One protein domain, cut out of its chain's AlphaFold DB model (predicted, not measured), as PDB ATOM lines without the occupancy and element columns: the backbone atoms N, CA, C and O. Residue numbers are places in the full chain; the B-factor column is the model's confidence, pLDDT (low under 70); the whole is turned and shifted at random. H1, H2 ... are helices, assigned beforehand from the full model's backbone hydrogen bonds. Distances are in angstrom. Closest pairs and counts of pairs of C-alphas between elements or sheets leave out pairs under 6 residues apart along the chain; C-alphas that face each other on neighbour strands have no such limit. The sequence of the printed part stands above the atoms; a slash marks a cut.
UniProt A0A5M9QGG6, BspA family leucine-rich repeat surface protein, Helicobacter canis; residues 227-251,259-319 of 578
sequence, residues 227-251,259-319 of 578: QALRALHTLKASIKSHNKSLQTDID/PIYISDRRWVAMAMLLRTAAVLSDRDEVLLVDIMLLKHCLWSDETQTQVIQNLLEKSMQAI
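What this domain is: This is residues 227 to 251 and 259 to 319 of the 578 residues of the protein "BspA family leucine-rich repeat surface protein" of Helicobacter canis (UniProt A0A5M9QGG6). A long helix, H1, runs nearly along the length of a rod-shaped domain and is crossed at a steep tilt by H4, the second helix of a helical hairpin made by H3 and H4. H3, the shorter helix of that hairpin, packs on the first residues of H1 and also on H2, which stays apart from both H1 and H4. The printed part has 86 residues, with four named helices in the order H1, H2, H3, H4 and no named strand; its class is all helix. The whole is compact, with a radius of gyration of the C-alphas of 13.5 A, and the C-alphas span 51 by 24 by 20 A.

Where its parts are: H1, residues 227 to 248, is the longest helix, 31.7 A from C-alpha 227 at (-121.630, -3.245, -36.848) to C-alpha 248 at (-120.439, -17.095, -65.286). H4, residues 304 to 319, measures 23.1 A and ends with C-alpha 319 at (-116.410, -6.279, -39.856). H3, residues 288 to 296, measures 15.8 A. H2, residues 264 to 280, measures 24.4 A.

How they stand to each other: H3 is the hub, touching the three other helices. H1 touches it with residues 227 to 232 alone; the closest C-alphas, of Ala 228 and Leu 288, are 4.4 A apart, and the two helices run the same way at a steep tilt of 40 degrees. H1 and H4 touch, closest at the C-alphas of Leu 235 and Ser 315, 5.5 A apart, and run opposite ways at a steep tilt of 49 degrees. H3 and H4 form a helical hairpin, opposite ways at a shallow tilt of 10 degrees; their closest C-alphas, of Lys 295 and Gln 309, are 6.0 A apart. H2 touches H3, with the C-alphas of Leu 274 and Asp 290 closest at 6.2 A, opposite ways at a steep tilt of 56 degrees. The helix packing is mostly crossed, with 1 of the 4 touching pairs at a shallow tilt. H2 is apart from H1 and from H4. In H1 and H2 every O i to N i+4 pair is within hydrogen-bond range; H4 has 11 of 12, and H3 has 0 of 5 but 6 of 6 O i to N i+3 pairs.

The domain as a whole: The two C-alphas farthest apart, of Asp 251 and Asp 282, are 50.9 A apart, while those of Gln 227 and Ile 319, the first and last printed, are 6.7 A apart. Residues 252 to 258 are not printed, and C-alphas 251 and 259 are 15.8 A apart across the cut, which falls in the link from H1 to H2. The links from H2 to H3 and from H3 to H4 are short, 7 residues each. The mean pLDDT of the printed part is 88.0; residues 247 to 251 and 318 to 319 are under 70.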
ATOM      1  N   GLN A 227    -122.178  -1.944 -36.458       84.31
ATOM      2  CA  GLN A 227    -121.630  -3.245 -36.848       84.31
ATOM      3  C   GLN A 227    -122.700  -4.142 -37.491       84.31
ATOM      4  O   GLN A 227    -122.462  -4.712 -38.555       84.31
ATOM      5  N   ALA A 228    -123.905  -4.225 -36.910       89.31
ATOM      6  CA  ALA A 228    -125.001  -5.010 -37.478       89.31
ATOM      7  C   ALA A 228    -125.448  -4.482 -38.855       89.31
ATOM      8  O   ALA A 228    -125.664  -5.268 -39.776       89.31
ATOM      9  N   LEU A 229    -125.539  -3.157 -39.034       91.25
ATOM     10  CA  LEU A 229    -125.864  -2.559 -40.335       91.25
ATOM     11  C   LEU A 229    -124.793  -2.861 -41.383       91.25
ATOM     12  O   LEU A 229    -125.127  -3.293 -42.488       91.25
ATOM     13  N   ARG A 230    -123.511  -2.687 -41.040       89.06
ATOM     14  CA  ARG A 230    -122.400  -3.060 -41.926       89.06
ATOM     15  C   ARG A 230    -122.490  -4.538 -42.320       89.06
ATOM     16  O   ARG A 230    -122.337  -4.843 -43.497       89.06
ATOM     17  N   ALA A 231    -122.846  -5.432 -41.389       89.38
ATOM     18  CA  ALA A 231    -122.990  -6.870 -41.654       89.38
ATOM     19  C   ALA A 231    -124.083  -7.160 -42.667       89.38
ATOM     20  O   ALA A 231    -123.865  -7.922 -43.604       89.38
ATOM     21  N   LEU A 232    -125.230  -6.500 -42.529       93.12
ATOM     22  CA  LEU A 232    -126.334  -6.622 -43.474       93.12
ATOM     23  C   LEU A 232    -125.963  -6.093 -44.867       93.12
ATOM     24  O   LEU A 232    -126.306  -6.719 -45.872       93.12
ATOM     25  N   HIS A 233    -125.238  -4.972 -44.946       92.56
ATOM     26  CA  HIS A 233    -124.765  -4.422 -46.217       92.56
ATOM     27  C   HIS A 233    -123.754  -5.344 -46.905       92.56
ATOM     28  O   HIS A 233    -123.930  -5.656 -48.087       92.56
ATOM     29  N   THR A 234    -122.743  -5.818 -46.172       90.88
ATOM     30  CA  THR A 234    -121.747  -6.770 -46.677       90.88
ATOM     31  C   THR A 234    -122.420  -8.059 -47.128       90.88
ATOM     32  O   THR A 234    -122.203  -8.487 -48.256       90.88
ATOM     33  N   LEU A 235    -123.334  -8.609 -46.327       93.19
ATOM     34  CA  LEU A 235    -124.089  -9.812 -46.672       93.19
ATOM     35  C   LEU A 235    -124.892  -9.639 -47.967       93.19
ATOM     36  O   LEU A 235    -124.826 -10.490 -48.855       93.19
ATOM     37  N   LYS A 236    -125.615  -8.520 -48.119       93.12
ATOM     38  CA  LYS A 236    -126.372  -8.217 -49.346       93.12
ATOM     39  C   LYS A 236    -125.444  -8.119 -50.566       93.12
ATOM     40  O   LYS A 236    -125.792  -8.615 -51.639       93.12
ATOM     41  N   ALA A 237    -124.260  -7.524 -50.410       91.25
ATOM     42  CA  ALA A 237    -123.252  -7.447 -51.467       91.25
ATOM     43  C   ALA A 237    -122.650  -8.823 -51.804       91.25
ATOM     44  O   ALA A 237    -122.525  -9.163 -52.982       91.25
ATOM     45  N   SER A 238    -122.339  -9.643 -50.798       90.44
ATOM     46  CA  SER A 238    -121.793 -10.990 -50.974       90.44
ATOM     47  C   SER A 238    -122.784 -11.928 -51.662       90.44
ATOM     48  O   SER A 238    -122.383 -12.657 -52.566       90.44
ATOM     49  N   ILE A 239    -124.080 -11.857 -51.326       91.06
ATOM     50  CA  ILE A 239    -125.140 -12.604 -52.028       91.06
ATOM     51  C   ILE A 239    -125.216 -12.177 -53.500       91.06
ATOM     52  O   ILE A 239    -125.256 -13.022 -54.392       91.06
ATOM     53  N   LYS A 240    -125.163 -10.868 -53.784       90.25
ATOM     54  CA  LYS A 240    -125.151 -10.361 -55.165       90.25
ATOM     55  C   LYS A 240    -123.928 -10.851 -55.948       90.25
ATOM     56  O   LYS A 240    -124.061 -11.225 -57.110       90.25
ATOM     57  N   SER A 241    -122.752 -10.859 -55.320       88.44
ATOM     58  CA  SER A 241    -121.519 -11.370 -55.929       88.44
ATOM     59  C   SER A 241    -121.599 -12.871 -56.202       88.44
ATOM     60  O   SER A 241    -121.193 -13.306 -57.273       88.44
ATOM     61  N   HIS A 242    -122.150 -13.645 -55.265       89.00
ATOM     62  CA  HIS A 242    -122.349 -15.083 -55.422       89.00
ATOM     63  C   HIS A 242    -123.320 -15.403 -56.569       89.00
ATOM     64  O   HIS A 242    -123.004 -16.201 -57.445       89.00
ATOM     65  N   ASN A 243    -124.457 -14.708 -56.650       88.75
ATOM     66  CA  ASN A 243    -125.394 -14.886 -57.763       88.75
ATOM     67  C   ASN A 243    -124.766 -14.522 -59.122       88.75
ATOM     68  O   ASN A 243    -125.120 -15.112 -60.137       88.75
ATOM     69  N   LYS A 244    -123.828 -13.564 -59.153       86.00
ATOM     70  CA  LYS A 244    -123.104 -13.200 -60.377       86.00
ATOM     71  C   LYS A 244    -122.100 -14.278 -60.802       86.00
ATOM     72  O   LYS A 244    -121.995 -14.529 -61.996       86.00
ATOM     73  N   SER A 245    -121.389 -14.916 -59.865       83.12
ATOM     74  CA  SER A 245    -120.467 -16.016 -60.201       83.12
ATOM     75  C   SER A 245    -121.207 -17.244 -60.735       83.12
ATOM     76  O   SER A 245    -120.738 -17.887 -61.662       83.12
ATOM     77  N   LEU A 246    -122.419 -17.508 -60.238       78.69
ATOM     78  CA  LEU A 246    -123.259 -18.584 -60.771       78.69
ATOM     79  C   LEU A 246    -123.654 -18.366 -62.238       78.69
ATOM     80  O   LEU A 246    -123.803 -19.329 -62.975       78.69
ATOM     81  N   GLN A 247    -123.792 -17.111 -62.682       66.12
ATOM     82  CA  GLN A 247    -124.098 -16.791 -64.082       66.12
ATOM     83  C   GLN A 247    -122.894 -16.963 -65.017       66.12
ATOM     84  O   GLN A 247    -123.092 -17.161 -66.211       66.12
ATOM     85  N   THR A 248    -121.665 -16.887 -64.498       60.53
ATOM     86  CA  THR A 248    -120.439 -17.095 -65.286       60.53
ATOM     87  C   THR A 248    -120.043 -18.567 -65.408       60.53
ATOM     88  O   THR A 248    -119.302 -18.906 -66.322       60.53
ATOM     89  N   ASP A 249    -120.556 -19.432 -64.528       56.91
ATOM     90  CA  ASP A 249    -120.240 -20.870 -64.486       56.91
ATOM     91  C   ASP A 249    -121.217 -21.743 -65.308       56.91
ATOM     92  O   ASP A 249    -121.036 -22.957 -65.396       56.91
ATOM     93  N   ILE A 250    -122.225 -21.142 -65.962       55.28
ATOM     94  CA  ILE A 250    -123.236 -21.845 -66.789       55.28
ATOM     95  C   ILE A 250    -122.596 -22.604 -67.976       55.28
ATOM     96  O   ILE A 250    -123.208 -23.517 -68.527       55.28
ATOM     97  N   ASP A 251    -121.337 -22.316 -68.315       53.34
ATOM     98  CA  ASP A 251    -120.599 -22.978 -69.397       53.34
ATOM     99  C   ASP A 251    -119.980 -24.347 -69.017       53.34
ATOM    100  O   ASP A 251    -119.380 -25.002 -69.871       53.34
ATOM    101  N   PRO A 259    -130.225 -19.092 -58.178       82.69
ATOM    102  CA  PRO A 259    -129.771 -17.866 -57.545       82.69
ATOM    103  C   PRO A 259    -130.552 -17.580 -56.261       82.69
ATOM    104  O   PRO A 259    -131.770 -17.754 -56.173       82.69
ATOM    105  N   ILE A 260    -129.858 -17.049 -55.258       86.00
ATOM    106  CA  ILE A 260    -130.470 -16.690 -53.982       86.00
ATOM    107  C   ILE A 260    -131.198 -15.354 -54.156       86.00
ATOM    108  O   ILE A 260    -130.579 -14.285 -54.138       86.00
ATOM    109  N   TYR A 261    -132.518 -15.401 -54.332       86.12
ATOM    110  CA  TYR A 261    -133.364 -14.210 -54.387       86.12
ATOM    111  C   TYR A 261    -134.019 -13.914 -53.033       86.12
ATOM    112  O   TYR A 261    -134.661 -14.770 -52.421       86.12
ATOM    113  N   ILE A 262    -133.883 -12.665 -52.581       89.69
ATOM    114  CA  ILE A 262    -134.489 -12.162 -51.346       89.69
ATOM    115  C   ILE A 262    -135.168 -10.830 -51.657       89.69
ATOM    116  O   ILE A 262    -134.507  -9.870 -52.058       89.69
ATOM    117  N   SER A 263    -136.480 -10.767 -51.439       90.38
ATOM    118  CA  SER A 263    -137.272  -9.557 -51.654       90.38
ATOM    119  C   SER A 263    -136.977  -8.489 -50.589       90.38
ATOM    120  O   SER A 263    -136.658  -8.800 -49.436       90.38
ATOM    121  N   ASP A 264    -137.143  -7.207 -50.931       91.38
ATOM    122  CA  ASP A 264    -137.017  -6.113 -49.951       91.38
ATOM    123  C   ASP A 264    -138.039  -6.253 -48.812       91.38
ATOM    124  O   ASP A 264    -137.749  -5.958 -47.652       91.38
ATOM    125  N   ARG A 265    -139.220  -6.808 -49.111       89.44
ATOM    126  CA  ARG A 265    -140.224  -7.162 -48.102       89.44
ATOM    127  C   ARG A 265    -139.666  -8.153 -47.084       89.44
ATOM    128  O   ARG A 265    -139.882  -7.968 -45.883       89.44
ATOM    129  N   ARG A 266    -138.956  -9.187 -47.542       93.44
ATOM    130  CA  ARG A 266    -138.336 -10.165 -46.647       93.44
ATOM    131  C   ARG A 266    -137.261  -9.502 -45.789       93.44
ATOM    132  O   ARG A 266    -137.247  -9.745 -44.588       93.44
ATOM    133  N   TRP A 267    -136.446  -8.596 -46.340       94.75
ATOM    134  CA  TRP A 267    -135.489  -7.800 -45.551       94.75
ATOM    135  C   TRP A 267    -136.161  -6.996 -44.435       94.75
ATOM    136  O   TRP A 267    -135.724  -7.064 -43.288       94.75
ATOM    137  N   VAL A 268    -137.260  -6.299 -44.733       94.38
ATOM    138  CA  VAL A 268    -138.030  -5.548 -43.726       94.38
ATOM    139  C   VAL A 268    -138.620  -6.481 -42.663       94.38
ATOM    140  O   VAL A 268    -138.596  -6.178 -41.468       94.38
ATOM    141  N   ALA A 269    -139.137  -7.644 -43.067       93.88
ATOM    142  CA  ALA A 269    -139.700  -8.614 -42.138       93.88
ATOM    143  C   ALA A 269    -138.635  -9.251 -41.229       93.88
ATOM    144  O   ALA A 269    -138.874  -9.376 -40.028       93.88
ATOM    145  N   MET A 270    -137.467  -9.588 -41.782       96.56
ATOM    146  CA  MET A 270    -136.299 -10.064 -41.039       96.56
ATOM    147  C   MET A 270    -135.787  -8.993 -40.076       96.56
ATOM    148  O   MET A 270    -135.512  -9.298 -38.921       96.56
ATOM    149  N   ALA A 271    -135.743  -7.724 -40.488       96.50
ATOM    150  CA  ALA A 271    -135.354  -6.631 -39.603       96.50
ATOM    151  C   ALA A 271    -136.278  -6.526 -38.376       96.50
ATOM    152  O   ALA A 271    -135.797  -6.378 -37.255       96.50
ATOM    153  N   MET A 272    -137.594  -6.677 -38.561       95.94
ATOM    154  CA  MET A 272    -138.546  -6.702 -37.443       95.94
ATOM    155  C   MET A 272    -138.352  -7.926 -36.530       95.94
ATOM    156  O   MET A 272    -138.478  -7.810 -35.310       95.94
ATOM    157  N   LEU A 273    -138.027  -9.090 -37.104       96.75
ATOM    158  CA  LEU A 273    -137.708 -10.305 -36.348       96.75
ATOM    159  C   LEU A 273    -136.475 -10.084 -35.454       96.75
ATOM    160  O   LEU A 273    -136.527 -10.372 -34.261       96.75
ATOM    161  N   LEU A 274    -135.407  -9.502 -36.011       97.19
ATOM    162  CA  LEU A 274    -134.170  -9.178 -35.295       97.19
ATOM    163  C   LEU A 274    -134.404  -8.172 -34.163       97.19
ATOM    164  O   LEU A 274    -133.960  -8.395 -33.039       97.19
ATOM    165  N   ARG A 275    -135.162  -7.103 -34.425       97.44
ATOM    166  CA  ARG A 275    -135.542  -6.125 -33.393       97.44
ATOM    167  C   ARG A 275    -136.356  -6.755 -32.267       97.44
ATOM    168  O   ARG A 275    -136.144  -6.441 -31.102       97.44
ATOM    169  N   THR A 276    -137.259  -7.675 -32.601       97.00
ATOM    170  CA  THR A 276    -138.023  -8.423 -31.594       97.00
ATOM    171  C   THR A 276    -137.099  -9.306 -30.755       97.00
ATOM    172  O   THR A 276    -137.220  -9.324 -29.533       97.00
ATOM    173  N   ALA A 277    -136.136  -9.988 -31.381       96.31
ATOM    174  CA  ALA A 277    -135.146 -10.796 -30.672       96.31
ATOM    175  C   ALA A 277    -134.272  -9.953 -29.725       96.31
ATOM    176  O   ALA A 277    -134.008 -10.391 -28.606       96.31
ATOM    177  N   ALA A 278    -133.888  -8.736 -30.125       94.88
ATOM    178  CA  ALA A 278    -133.165  -7.797 -29.268       94.88
ATOM    179  C   ALA A 278    -133.992  -7.393 -28.033       94.88
ATOM    180  O   ALA A 278    -133.517  -7.555 -26.911       94.88
ATOM    181  N   VAL A 279    -135.261  -7.003 -28.213       95.50
ATOM    182  CA  VAL A 279    -136.168  -6.653 -27.097       95.50
ATOM    183  C   VAL A 279    -136.373  -7.823 -26.138       95.50
ATOM    184  O   VAL A 279    -136.348  -7.645 -24.922       95.50
ATOM    185  N   LEU A 280    -136.538  -9.036 -26.668       94.31
ATOM    186  CA  LEU A 280    -136.664 -10.258 -25.868       94.31
ATOM    187  C   LEU A 280    -135.346 -10.686 -25.204       94.31
ATOM    188  O   LEU A 280    -135.367 -11.511 -24.295       94.31
ATOM    189  N   SER A 281    -134.224 -10.111 -25.634       92.00
ATOM    190  CA  SER A 281    -132.918 -10.201 -24.973       92.00
ATOM    191  C   SER A 281    -132.679  -9.035 -24.000       92.00
ATOM    192  O   SER A 281    -131.542  -8.829 -23.588       92.00
ATOM    193  N   ASP A 282    -133.721  -8.265 -23.664       92.81
ATOM    194  CA  ASP A 282    -133.672  -7.062 -22.821       92.81
ATOM    195  C   ASP A 282    -132.770  -5.938 -23.371       92.81
ATOM    196  O   ASP A 282    -132.153  -5.192 -22.612       92.81
ATOM    197  N   ARG A 283    -132.711  -5.801 -24.703       90.81
ATOM    198  CA  ARG A 283    -131.957  -4.757 -25.419       90.81
ATOM    199  C   ARG A 283    -132.868  -3.887 -26.283       90.81
ATOM    200  O   ARG A 283    -133.869  -4.354 -26.823       90.81
ATOM    201  N   ASP A 284    -132.490  -2.630 -26.462       91.75
ATOM    202  CA  ASP A 284    -133.098  -1.672 -27.394       91.75
ATOM    203  C   ASP A 284    -132.340  -1.567 -28.729       91.75
ATOM    204  O   ASP A 284    -132.787  -0.881 -29.647       91.75
ATOM    205  N   GLU A 285    -131.239  -2.302 -28.874       92.56
ATOM    206  CA  GLU A 285    -130.392  -2.310 -30.062       92.56
ATOM    207  C   GLU A 285    -130.116  -3.739 -30.558       92.56
ATOM    208  O   GLU A 285    -129.804  -4.650 -29.783       92.56
ATOM    209  N   VAL A 286    -130.199  -3.928 -31.878       93.44
ATOM    210  CA  VAL A 286    -129.795  -5.153 -32.579       93.44
ATOM    211  C   VAL A 286    -128.273  -5.184 -32.725       93.44
ATOM    212  O   VAL A 286    -127.666  -4.311 -33.357       93.44
ATOM    213  N   LEU A 287    -127.663  -6.232 -32.181       89.38
ATOM    214  CA  LEU A 287    -126.220  -6.449 -32.185       89.38
ATOM    215  C   LEU A 287    -125.806  -7.353 -33.347       89.38
ATOM    216  O   LEU A 287    -126.627  -8.042 -33.954       89.38
ATOM    217  N   LEU A 288    -124.500  -7.392 -33.628       85.81
ATOM    218  CA  LEU A 288    -123.918  -8.231 -34.679       85.81
ATOM    219  C   LEU A 288    -124.320  -9.710 -34.550       85.81
ATOM    220  O   LEU A 288    -124.564 -10.374 -35.550       85.81
ATOM    221  N   VAL A 289    -124.444 -10.222 -33.322       86.38
ATOM    222  CA  VAL A 289    -124.802 -11.626 -33.075       86.38
ATOM    223  C   VAL A 289    -126.205 -11.993 -33.526       86.38
ATOM    224  O   VAL A 289    -126.430 -13.112 -33.980       86.38
ATOM    225  N   ASP A 290    -127.142 -11.048 -33.458       91.56
ATOM    226  CA  ASP A 290    -128.533 -11.303 -33.817       91.56
ATOM    227  C   ASP A 290    -128.655 -11.632 -35.309       91.56
ATOM    228  O   ASP A 290    -129.530 -12.401 -35.701       91.56
ATOM    229  N   ILE A 291    -127.728 -11.126 -36.133       92.44
ATOM    230  CA  ILE A 291    -127.655 -11.398 -37.575       92.44
ATOM    231  C   ILE A 291    -127.531 -12.903 -37.866       92.44
ATOM    232  O   ILE A 291    -128.012 -13.358 -38.904       92.44
ATOM    233  N   MET A 292    -127.001 -13.710 -36.936       90.94
ATOM    234  CA  MET A 292    -126.949 -15.170 -37.088       90.94
ATOM    235  C   MET A 292    -128.331 -15.821 -37.207       90.94
ATOM    236  O   MET A 292    -128.449 -16.869 -37.841       90.94
ATOM    237  N   LEU A 293    -129.401 -15.193 -36.698       93.94
ATOM    238  CA  LEU A 293    -130.775 -15.679 -36.885       93.94
ATOM    239  C   LEU A 293    -131.182 -15.729 -38.367       93.94
ATOM    240  O   LEU A 293    -132.055 -16.514 -38.749       93.94
ATOM    241  N   LEU A 294    -130.535 -14.934 -39.226       95.12
ATOM    242  CA  LEU A 294    -130.821 -14.912 -40.659       95.12
ATOM    243  C   LEU A 294    -130.439 -16.214 -41.369       95.12
ATOM    244  O   LEU A 294    -130.981 -16.482 -42.444       95.12
ATOM    245  N   LYS A 295    -129.621 -17.083 -40.751       93.56
ATOM    246  CA  LYS A 295    -129.358 -18.439 -41.263       93.56
ATOM    247  C   LYS A 295    -130.648 -19.252 -41.442       93.56
ATOM    248  O   LYS A 295    -130.673 -20.171 -42.246       93.56
ATOM    249  N   HIS A 296    -131.726 -18.892 -40.736       95.06
ATOM    250  CA  HIS A 296    -133.048 -19.513 -40.859       95.06
ATOM    251  C   HIS A 296    -134.019 -18.753 -41.766       95.06
ATOM    252  O   HIS A 296    -135.148 -19.194 -41.930       95.06
ATOM    253  N   CYS A 297    -133.640 -17.604 -42.322       95.19
ATOM    254  CA  CYS A 297    -134.572 -16.735 -43.052       95.19
ATOM    255  C   CYS A 297    -134.206 -16.552 -44.533       95.19
ATOM    256  O   CYS A 297    -135.062 -16.245 -45.365       95.19
ATOM    257  N   LEU A 298    -132.922 -16.702 -44.864       93.06
ATOM    258  CA  LEU A 298    -132.394 -16.351 -46.183       93.06
ATOM    259  C   LEU A 298    -132.547 -17.477 -47.215       93.06
ATOM    260  O   LEU A 298    -132.668 -17.183 -48.401       93.06
ATOM    261  N   TRP A 299    -132.547 -18.742 -46.785       92.44
ATOM    262  CA  TRP A 299    -132.527 -19.896 -47.687       92.44
ATOM    263  C   TRP A 299    -133.925 -20.213 -48.210       92.44
ATOM    264  O   TRP A 299    -134.897 -20.134 -47.459       92.44
ATOM    265  N   SER A 300    -134.035 -20.554 -49.494       88.06
ATOM    266  CA  SER A 300    -135.284 -21.009 -50.125       88.06
ATOM    267  C   SER A 300    -135.289 -22.494 -50.438       88.06
ATOM    268  O   SER A 300    -136.367 -23.081 -50.433       88.06
ATOM    269  N   ASP A 301    -134.110 -23.083 -50.595       85.81
ATOM    270  CA  ASP A 301    -133.909 -24.508 -50.816       85.81
ATOM    271  C   ASP A 301    -132.860 -25.075 -49.843       85.81
ATOM    272  O   ASP A 301    -132.034 -24.334 -49.295       85.81
ATOM    273  N   GLU A 302    -132.889 -26.390 -49.623       84.75
ATOM    274  CA  GLU A 302    -131.950 -27.083 -48.741       84.75
ATOM    275  C   GLU A 302    -130.485 -26.899 -49.178       84.75
ATOM    276  O   GLU A 302    -129.616 -26.675 -48.329       84.75
ATOM    277  N   THR A 303    -130.208 -26.901 -50.483       86.25
ATOM    278  CA  THR A 303    -128.852 -26.745 -51.041       86.25
ATOM    279  C   THR A 303    -128.215 -25.395 -50.690       86.25
ATOM    280  O   THR A 303    -126.996 -25.289 -50.536       86.25
ATOM    281  N   GLN A 304    -129.030 -24.356 -50.480       88.94
ATOM    282  CA  GLN A 304    -128.565 -22.997 -50.195       88.94
ATOM    283  C   GLN A 304    -128.125 -22.806 -48.737       88.94
ATOM    284  O   GLN A 304    -127.435 -21.833 -48.428       88.94
ATOM    285  N   THR A 305    -128.509 -23.707 -47.828       88.19
ATOM    286  CA  THR A 305    -128.278 -23.551 -46.380       88.19
ATOM    287  C   THR A 305    -126.794 -23.407 -46.032       88.19
ATOM    288  O   THR A 305    -126.412 -22.457 -45.345       88.19
ATOM    289  N   GLN A 306    -125.939 -24.282 -46.570       88.69
ATOM    290  CA  GLN A 306    -124.494 -24.243 -46.328       88.69
ATOM    291  C   GLN A 306    -123.838 -22.999 -46.940       88.69
ATOM    292  O   GLN A 306    -122.960 -22.385 -46.331       88.69
ATOM    293  N   VAL A 307    -124.277 -22.600 -48.138       90.25
ATOM    294  CA  VAL A 307    -123.774 -21.399 -48.817       90.25
ATOM    295  C   VAL A 307    -124.098 -20.157 -47.993       90.25
ATOM    296  O   VAL A 307    -123.216 -19.344 -47.728       90.25
ATOM    297  N   ILE A 308    -125.341 -20.032 -47.531       91.19
ATOM    298  CA  ILE A 308    -125.795 -18.905 -46.711       91.19
ATOM    299  C   ILE A 308    -125.043 -18.843 -45.389       91.19
ATOM    300  O   ILE A 308    -124.634 -17.754 -44.986       91.19
ATOM    301  N   GLN A 309    -124.815 -19.987 -44.741       90.25
ATOM    302  CA  GLN A 309    -124.012 -20.027 -43.525       90.25
ATOM    303  C   GLN A 309    -122.597 -19.485 -43.779       90.25
ATOM    304  O   GLN A 309    -122.147 -18.591 -43.066       90.25
ATOM    305  N   ASN A 310    -121.934 -19.934 -44.847       89.00
ATOM    306  CA  ASN A 310    -120.597 -19.457 -45.200       89.00
ATOM    307  C   ASN A 310    -120.578 -17.949 -45.524       89.00
ATOM    308  O   ASN A 310    -119.628 -17.248 -45.173       89.00
ATOM    309  N   LEU A 311    -121.609 -17.432 -46.205       90.19
ATOM    310  CA  LEU A 311    -121.729 -16.005 -46.521       90.19
ATOM    311  C   LEU A 311    -121.946 -15.154 -45.260       90.19
ATOM    312  O   LEU A 311    -121.349 -14.081 -45.147       90.19
ATOM    313  N   LEU A 312    -122.761 -15.628 -44.313       89.81
ATOM    314  CA  LEU A 312    -122.973 -14.976 -43.017       89.81
ATOM    315  C   LEU A 312    -121.672 -14.901 -42.217       89.81
ATOM    316  O   LEU A 312    -121.275 -13.811 -41.807       89.81
ATOM    317  N   GLU A 313    -120.972 -16.028 -42.071       85.94
ATOM    318  CA  GLU A 313    -119.712 -16.104 -41.323       85.94
ATOM    319  C   GLU A 313    -118.652 -15.150 -41.903       85.94
ATOM    320  O   GLU A 313    -118.073 -14.347 -41.169       85.94
ATOM    321  N   LYS A 314    -118.475 -15.141 -43.233       84.06
ATOM    322  CA  LYS A 314    -117.560 -14.208 -43.920       84.06
ATOM    323  C   LYS A 314    -117.943 -12.741 -43.726       84.06
ATOM    324  O   LYS A 314    -117.071 -11.902 -43.513       84.06
ATOM    325  N   SER A 315    -119.237 -12.424 -43.797       84.44
ATOM    326  CA  SER A 315    -119.723 -11.045 -43.642       84.44
ATOM    327  C   SER A 315    -119.451 -10.503 -42.241       84.44
ATOM    328  O   SER A 315    -119.154  -9.323 -42.085       84.44
ATOM    329  N   MET A 316    -119.519 -11.366 -41.226       79.44
ATOM    330  CA  MET A 316    -119.222 -11.004 -39.840       79.44
ATOM    331  C   MET A 316    -117.716 -10.904 -39.580       79.44
ATOM    332  O   MET A 316    -117.289 -10.021 -38.840       79.44
ATOM    333  N   GLN A 317    -116.907 -11.761 -40.213       73.94
ATOM    334  CA  GLN A 317    -115.445 -11.709 -40.111       73.94
ATOM    335  C   GLN A 317    -114.868 -10.400 -40.663       73.94
ATOM    336  O   GLN A 317    -114.024  -9.787 -40.015       73.94
ATOM    337  N   ALA A 318    -115.359  -9.942 -41.820       69.19
ATOM    338  CA  ALA A 318    -114.892  -8.701 -42.439       69.19
ATOM    339  C   ALA A 318    -115.045  -7.477 -41.515       69.19
ATOM    340  O   ALA A 318    -114.217  -6.577 -41.524       69.19
ATOM    341  N   ILE A 319    -116.083  -7.453 -40.678       69.75
ATOM    342  CA  ILE A 319    -116.410  -6.279 -39.856       69.75
ATOM    343  C   ILE A 319    -115.534  -6.169 -38.625       69.75
ATOM    344  O   ILE A 319    -115.204  -5.057 -38.233       69.75
TER     345      ILE A 319